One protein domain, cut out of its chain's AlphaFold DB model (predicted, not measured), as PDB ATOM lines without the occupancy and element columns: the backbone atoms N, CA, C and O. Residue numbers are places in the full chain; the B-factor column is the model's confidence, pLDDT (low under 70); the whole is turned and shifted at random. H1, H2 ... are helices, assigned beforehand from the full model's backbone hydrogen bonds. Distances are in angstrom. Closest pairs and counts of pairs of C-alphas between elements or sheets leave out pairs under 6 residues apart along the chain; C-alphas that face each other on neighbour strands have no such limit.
ATOM      1  N   LEU A  70     234.142 208.868 191.665       92.06
ATOM      2  CA  LEU A  70     235.474 209.416 191.395       92.06
ATOM      3  C   LEU A  70     235.842 210.539 192.375       92.06
ATOM      4  O   LEU A  70     237.019 210.678 192.709       92.06
ATOM      5  N   GLU A  71     234.845 211.283 192.858       91.00
ATOM      6  CA  GLU A  71     235.008 212.404 193.797       91.00
ATOM      7  C   GLU A  71     234.947 211.961 195.265       91.00
ATOM      8  O   GLU A  71     235.568 212.565 196.140       91.00
ATOM      9  N   VAL A  72     234.211 210.885 195.559       93.06
ATOM     10  CA  VAL A  72     234.095 210.353 196.920       93.06
ATOM     11  C   VAL A  72     235.431 209.756 197.376       93.06
ATOM     12  O   VAL A  72     235.966 208.810 196.782       93.06
ATOM     13  N   ARG A  73     235.942 210.254 198.506       93.38
ATOM     14  CA  ARG A  73     237.155 209.726 199.140       93.38
ATOM     15  C   ARG A  73     236.923 208.292 199.616       93.38
ATOM     16  O   ARG A  73     235.897 207.994 200.221       93.38
ATOM     17  N   GLY A  74     237.879 207.417 199.312       90.12
ATOM     18  CA  GLY A  74     237.784 205.970 199.537       90.12
ATOM     19  C   GLY A  74     237.230 205.182 198.340       90.12
ATOM     20  O   GLY A  74     237.565 204.011 198.174       90.12
ATOM     21  N   CYS A  75     236.461 205.811 197.440       93.62
ATOM     22  CA  CYS A  75     235.861 205.115 196.294       93.62
ATOM     23  C   CYS A  75     236.756 205.085 195.049       93.62
ATOM     24  O   CYS A  75     236.737 204.094 194.321       93.62
ATOM     25  N   ARG A  76     237.567 206.125 194.809       91.06
ATOM     26  CA  ARG A  76     238.336 206.287 193.558       91.06
ATOM     27  C   ARG A  76     239.227 205.087 193.205       91.06
ATOM     28  O   ARG A  76     239.329 204.733 192.034       91.06
ATOM     29  N   SER A  77     239.853 204.454 194.198       90.44
ATOM     30  CA  SER A  77     240.717 203.275 194.027       90.44
ATOM     31  C   SER A  77     239.993 201.934 194.223       90.44
ATOM     32  O   SER A  77     240.606 200.883 194.060       90.44
ATOM     33  N   CYS A  78     238.698 201.934 194.555       92.50
ATOM     34  CA  CYS A  78     237.946 200.714 194.839       92.50
ATOM     35  C   CYS A  78     237.555 199.976 193.548       92.50
ATOM     36  O   CYS A  78     237.023 200.582 192.614       92.50
ATOM     37  N   ALA A  79     237.781 198.659 193.505       92.50
ATOM     38  CA  ALA A  79     237.518 197.820 192.333       92.50
ATOM     39  C   ALA A  79     236.029 197.758 191.950       92.50
ATOM     40  O   ALA A  79     235.703 197.761 190.768       92.50
ATOM     41  N   ILE A  80     235.128 197.781 192.937       92.06
ATOM     42  CA  ILE A  80     233.682 197.646 192.708       92.06
ATOM     43  C   ILE A  80     232.940 198.988 192.659       92.06
ATOM     44  O   ILE A  80     231.715 199.016 192.709       92.06
ATOM     45  N   ARG A  81     233.655 200.119 192.595       92.56
ATOM     46  CA  ARG A  81     233.071 201.463 192.769       92.56
ATOM     47  C   ARG A  81     231.875 201.748 191.855       92.56
ATOM     48  O   ARG A  81     230.905 202.337 192.305       92.56
ATOM     49  N   PHE A  82     231.912 201.292 190.603       91.50
ATOM     50  CA  PHE A  82     230.811 201.480 189.649       91.50
ATOM     51  C   PHE A  82     229.669 200.468 189.817       91.50
ATOM     52  O   PHE A  82     228.598 200.675 189.264       91.50
ATOM     53  N   ILE A  83     229.895 199.391 190.573       91.00
ATOM     54  CA  ILE A  83     228.873 198.395 190.911       91.00
ATOM     55  C   ILE A  83     228.082 198.883 192.127       91.00
ATOM     56  O   ILE A  83     226.860 198.932 192.081       91.00
ATOM     57  N   CYS A  84     228.772 199.301 193.195       91.38
ATOM     58  CA  CYS A  84     228.102 199.797 194.401       91.38
ATOM     59  C   CYS A  84     227.630 201.259 194.293       91.38
ATOM     60  O   CYS A  84     226.888 201.729 195.154       91.38
ATOM     61  N   GLY A  85     228.115 202.012 193.295       91.50
ATOM     62  CA  GLY A  85     227.745 203.415 193.058       91.50
ATOM     63  C   GLY A  85     228.082 204.361 194.215       91.50
ATOM     64  O   GLY A  85     227.521 205.450 194.332       91.50
ATOM     65  N   GLY A  86     228.984 203.935 195.099       92.06
ATOM     66  CA  GLY A  86     229.342 204.658 196.309       92.06
ATOM     67  C   GLY A  86     228.399 204.418 197.482       92.06
ATOM     68  O   GLY A  86     228.778 204.806 198.574       92.06
ATOM     69  N   ALA A  87     227.255 203.744 197.326       92.25
ATOM     70  CA  ALA A  87     226.237 203.546 198.369       92.25
ATOM     71  C   ALA A  87     225.642 204.861 198.941       92.25
ATOM     72  O   ALA A  87     225.849 205.966 198.430       92.25
ATOM     73  N   CYS A  88     224.838 204.764 200.006       93.81
ATOM     74  CA  CYS A  88     224.069 205.888 200.554       93.81
ATOM     75  C   CYS A  88     224.969 207.023 201.087       93.81
ATOM     76  O   CYS A  88     225.853 206.792 201.916       93.81
ATOM     77  N   ARG A  89     224.748 208.271 200.637       94.94
ATOM     78  CA  ARG A  89     225.490 209.452 201.141       94.94
ATOM     79  C   ARG A  89     224.978 209.945 202.494       94.94
ATOM     80  O   ARG A  89     225.766 210.435 203.295       94.94
ATOM     81  N   ALA A  90     223.691 209.761 202.789       95.94
ATOM     82  CA  ALA A  90     223.145 210.118 204.097       95.94
ATOM     83  C   ALA A  90     223.753 209.264 205.221       95.94
ATOM     84  O   ALA A  90     224.133 209.794 206.259       95.94
ATOM     85  N   ARG A  91     223.939 207.956 204.987       94.56
ATOM     86  CA  ARG A  91     224.636 207.065 205.928       94.56
ATOM     87  C   ARG A  91     226.060 207.546 206.211       94.56
ATOM     88  O   ARG A  91     226.422 207.697 207.371       94.56
ATOM     89  N   ALA A  92     226.827 207.837 205.158       94.44
ATOM     90  CA  ALA A  92     228.183 208.367 205.289       94.44
ATOM     91  C   ALA A  92     228.229 209.629 206.168       94.44
ATOM     92  O   ALA A  92     229.070 209.739 207.062       94.44
ATOM     93  N   PHE A  93     227.268 210.541 205.985       95.94
ATOM     94  CA  PHE A  93     227.139 211.719 206.835       95.94
ATOM     95  C   PHE A  93     226.880 211.372 208.307       95.94
ATOM     96  O   PHE A  93     227.553 211.912 209.177       95.94
ATOM     97  N   TYR A  94     225.954 210.463 208.616       94.88
ATOM     98  CA  TYR A  94     225.681 210.086 210.009       94.88
ATOM     99  C   TYR A  94     226.847 209.349 210.687       94.88
ATOM    100  O   TYR A  94     227.013 209.452 211.899       94.88
ATOM    101  N   GLU A  95     227.676 208.629 209.929       92.25
ATOM    102  CA  GLU A  95     228.810 207.868 210.475       92.25
ATOM    103  C   GLU A  95     230.094 208.692 210.639       92.25
ATOM    104  O   GLU A  95     230.914 208.402 211.525       92.25
ATOM    105  N   MET A  96     230.294 209.678 209.758       91.38
ATOM    106  CA  MET A  96     231.570 210.389 209.592       91.38
ATOM    107  C   MET A  96     231.440 211.915 209.611       91.38
ATOM    108  O   MET A  96     232.456 212.603 209.662       91.38
ATOM    109  N   GLY A  97     230.226 212.459 209.536       94.12
ATOM    110  CA  GLY A  97     229.976 213.893 209.377       94.12
ATOM    111  C   GLY A  97     230.259 214.431 207.969       94.12
ATOM    112  O   GLY A  97     230.242 215.644 207.779       94.12
ATOM    113  N   ASP A  98     230.520 213.566 206.981       94.06
ATOM    114  CA  ASP A  98     230.900 213.972 205.622       94.06
ATOM    115  C   ASP A  98     230.272 213.071 204.543       94.06
ATOM    116  O   ASP A  98     230.520 211.868 204.489       94.06
ATOM    117  N   ILE A  99     229.485 213.674 203.645       95.38
ATOM    118  CA  ILE A  99     228.867 213.002 202.486       95.38
ATOM    119  C   ILE A  99     229.884 212.614 201.399       95.38
ATOM    120  O   ILE A  99     229.601 211.753 200.567       95.38
ATOM    121  N   GLY A 100     231.058 213.247 201.375       94.62
ATOM    122  CA  GLY A 100     232.129 213.030 200.402       94.62
ATOM    123  C   GLY A 100     233.142 211.959 200.813       94.62
ATOM    124  O   GLY A 100     234.188 211.837 200.174       94.62
ATOM    125  N   HIS A 101     232.866 211.197 201.873       92.88
ATOM    126  CA  HIS A 101     233.763 210.173 202.404       92.88
ATOM    127  C   HIS A 101     233.021 208.847 202.592       92.88
ATOM    128  O   HIS A 101     231.918 208.809 203.122       92.88
ATOM    129  N   SER A 102     233.611 207.737 202.160       89.94
ATOM    130  CA  SER A 102     233.141 206.387 202.480       89.94
ATOM    131  C   SER A 102     234.245 205.602 203.183       89.94
ATOM    132  O   SER A 102     235.347 205.505 202.650       89.94
ATOM    133  N   ASP A 103     233.943 205.073 204.373       87.19
ATOM    134  CA  ASP A 103     234.923 204.383 205.226       87.19
ATOM    135  C   ASP A 103     234.273 203.240 206.031       87.19
ATOM    136  O   ASP A 103     234.074 202.155 205.486       87.19
ATOM    137  N   LYS A 104     233.847 203.494 207.278       84.19
ATOM    138  CA  LYS A 104     233.422 202.485 208.273       84.19
ATOM    139  C   LYS A 104     232.483 201.390 207.750       84.19
ATOM    140  O   LYS A 104     232.707 200.218 208.033       84.19
ATOM    141  N   PHE A 105     231.444 201.750 206.997       88.12
ATOM    142  CA  PHE A 105     230.445 200.796 206.495       88.12
ATOM    143  C   PHE A 105     230.741 200.262 205.084       88.12
ATOM    144  O   PHE A 105     230.038 199.391 204.576       88.12
ATOM    145  N   CYS A 106     231.792 200.765 204.432       91.44
ATOM    146  CA  CYS A 106     232.082 200.461 203.034       91.44
ATOM    147  C   CYS A 106     232.396 198.977 202.822       91.44
ATOM    148  O   CYS A 106     231.975 198.411 201.821       91.44
ATOM    149  N   GLU A 107     233.095 198.330 203.757       91.69
ATOM    150  CA  GLU A 107     233.443 196.913 203.616       91.69
ATOM    151  C   GLU A 107     232.216 195.996 203.658       91.69
ATOM    152  O   GLU A 107     232.095 195.086 202.842       91.69
ATOM    153  N   TYR A 108     231.264 196.290 204.546       91.75
ATOM    154  CA  TYR A 108     230.000 195.563 204.609       91.75
ATOM    155  C   TYR A 108     229.207 195.701 203.301       91.75
ATOM    156  O   TYR A 108     228.772 194.699 202.738       91.75
ATOM    157  N   GLU A 109     229.081 196.927 202.778       91.62
ATOM    158  CA  GLU A 109     228.415 197.182 201.492       91.62
ATOM    159  C   GLU A 109     229.108 196.415 200.358       91.62
ATOM    160  O   GLU A 109     228.444 195.749 199.569       91.62
ATOM    161  N   LYS A 110     230.449 196.431 200.296       91.75
ATOM    162  CA  LYS A 110     231.193 195.680 199.273       91.75
ATOM    163  C   LYS A 110     230.858 194.195 199.296       91.75
ATOM    164  O   LYS A 110     230.592 193.631 198.238       91.75
ATOM    165  N   LEU A 111     230.870 193.576 200.476       92.38
ATOM    166  CA  LEU A 111     230.558 192.157 200.627       92.38
ATOM    167  C   LEU A 111     229.108 191.857 200.247       92.38
ATOM    168  O   LEU A 111     228.870 190.875 199.555       92.38
ATOM    169  N   ALA A 112     228.157 192.717 200.619       92.00
ATOM    170  CA  ALA A 112     226.757 192.555 200.229       92.00
ATOM    171  C   ALA A 112     226.578 192.577 198.701       92.00
ATOM    172  O   ALA A 112     225.910 191.705 198.147       92.00
ATOM    173  N   PHE A 113     227.225 193.520 198.004       91.31
ATOM    174  CA  PHE A 113     227.203 193.572 196.539       91.31
ATOM    175  C   PHE A 113     227.875 192.352 195.899       91.31
ATOM    176  O   PHE A 113     227.341 191.792 194.947       91.31
ATOM    177  N   ILE A 114     229.041 191.939 196.401       90.69
ATOM    178  CA  ILE A 114     229.793 190.802 195.853       90.69
ATOM    179  C   ILE A 114     229.031 189.489 196.059       90.69
ATOM    180  O   ILE A 114     228.859 188.736 195.105       90.69
ATOM    181  N   ASN A 115     228.537 189.231 197.270       91.62
ATOM    182  CA  ASN A 115     227.790 188.013 197.579       91.62
ATOM    183  C   ASN A 115     226.495 187.943 196.767       91.62
ATOM    184  O   ASN A 115     226.220 186.912 196.166       91.62
ATOM    185  N   GLY A 116     225.766 189.059 196.654       89.31
ATOM    186  CA  GLY A 116     224.560 189.117 195.831       89.31
ATOM    187  C   GLY A 116     224.817 188.797 194.354       89.31
ATOM    188  O   GLY A 116     223.974 188.187 193.710       89.31
ATOM    189  N   LEU A 117     225.987 189.151 193.807       86.75
ATOM    190  CA  LEU A 117     226.353 188.780 192.434       86.75
ATOM    191  C   LEU A 117     226.609 187.276 192.274       86.75
ATOM    192  O   LEU A 117     226.214 186.709 191.256       86.75
ATOM    193  N   PHE A 118     227.261 186.640 193.247       88.38
ATOM    194  CA  PHE A 118     227.528 185.200 193.205       88.38
ATOM    195  C   PHE A 118     226.254 184.376 193.414       88.38
ATOM    196  O   PHE A 118     225.999 183.456 192.643       88.38
ATOM    197  N   GLU A 119     225.398 184.769 194.360       89.06
ATOM    198  CA  GLU A 119     224.122 184.091 194.626       89.06
ATOM    199  C   GLU A 119     223.193 184.063 193.403       89.06
ATOM    200  O   GLU A 119     222.479 183.088 193.200       89.06
ATOM    201  N   ILE A 120     223.216 185.102 192.558       78.31
ATOM    202  CA  ILE A 120     222.420 185.147 191.318       78.31
ATOM    203  C   ILE A 120     222.974 184.189 190.250       78.31
ATOM    204  O   ILE A 120     222.214 183.705 189.414       78.31
ATOM    205  N   HIS A 121     224.286 183.944 190.237       68.19
ATOM    206  CA  HIS A 121     224.921 183.090 189.234       68.19
ATOM    207  C   HIS A 121     224.837 181.598 189.603       68.19
ATOM    208  O   HIS A 121     224.781 180.755 188.709       68.19
ATOM    209  N   ASP A 122     224.778 181.264 190.890       66.06
ATOM    210  CA  ASP A 122     224.675 179.878 191.366       66.06
ATOM    211  C   ASP A 122     223.233 179.304 191.307       66.06
ATOM    212  O   ASP A 122     222.947 178.288 191.946       66.06
ATOM    213  N   MET A 123     222.330 179.935 190.536       51.59
ATOM    214  CA  MET A 123     220.949 179.488 190.272       51.59
ATOM    215  C   MET A 123     220.806 178.649 188.998       51.59
ATOM    216  O   MET A 123     221.203 179.130 187.912       51.59
TER     217      MET A 123
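What this domain is: This is residues 70 to 123 of the 123 residues of the protein "SPASM domain-containing protein" of Nitrospiraceae bacterium (UniProt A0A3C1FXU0). One long helix, H3, sticks out as an arm with residues 115 to 121 from a small body of loops and two short helices, H1 beside H3 and H2 toward the far end from the arm. The 54 printed residues hold three named helices, H1, H2, H3 in chain order, and no named strand: all helix. The whole is only just compact, close to loose, with a radius of gyration of the C-alphas of 12.0 A, and spans 40 by 20 by 13 A.

How they stand to each other: H3, residues 106 to 121, touches H1, residues 81 to 84, with residues 109 to 113 alone; the closest C-alphas, of Cys 84 and Phe 113, are 6.6 A apart. H2, residues 89 to 96, is apart from both. Every O i to N i+4 pair is within hydrogen-bond range in H2 and 11 of 12 in H3; H1 is too short for one.

Where its parts are: H3 measures 23.3 A, from C-alpha 106 at (232.082, 200.461, 203.034) to C-alpha 121 at (224.921, 183.090, 189.234). H2 measures 10.5 A and H1 5.5 A.

The domain as a whole: The C-alphas farthest apart, of Gly 97 and Met 123, are 40.4 A apart. The printed part has no cut; H1 to H2 is a tight link, H2 to H3 a short one. Residues 121 to 123 have pLDDT under 70.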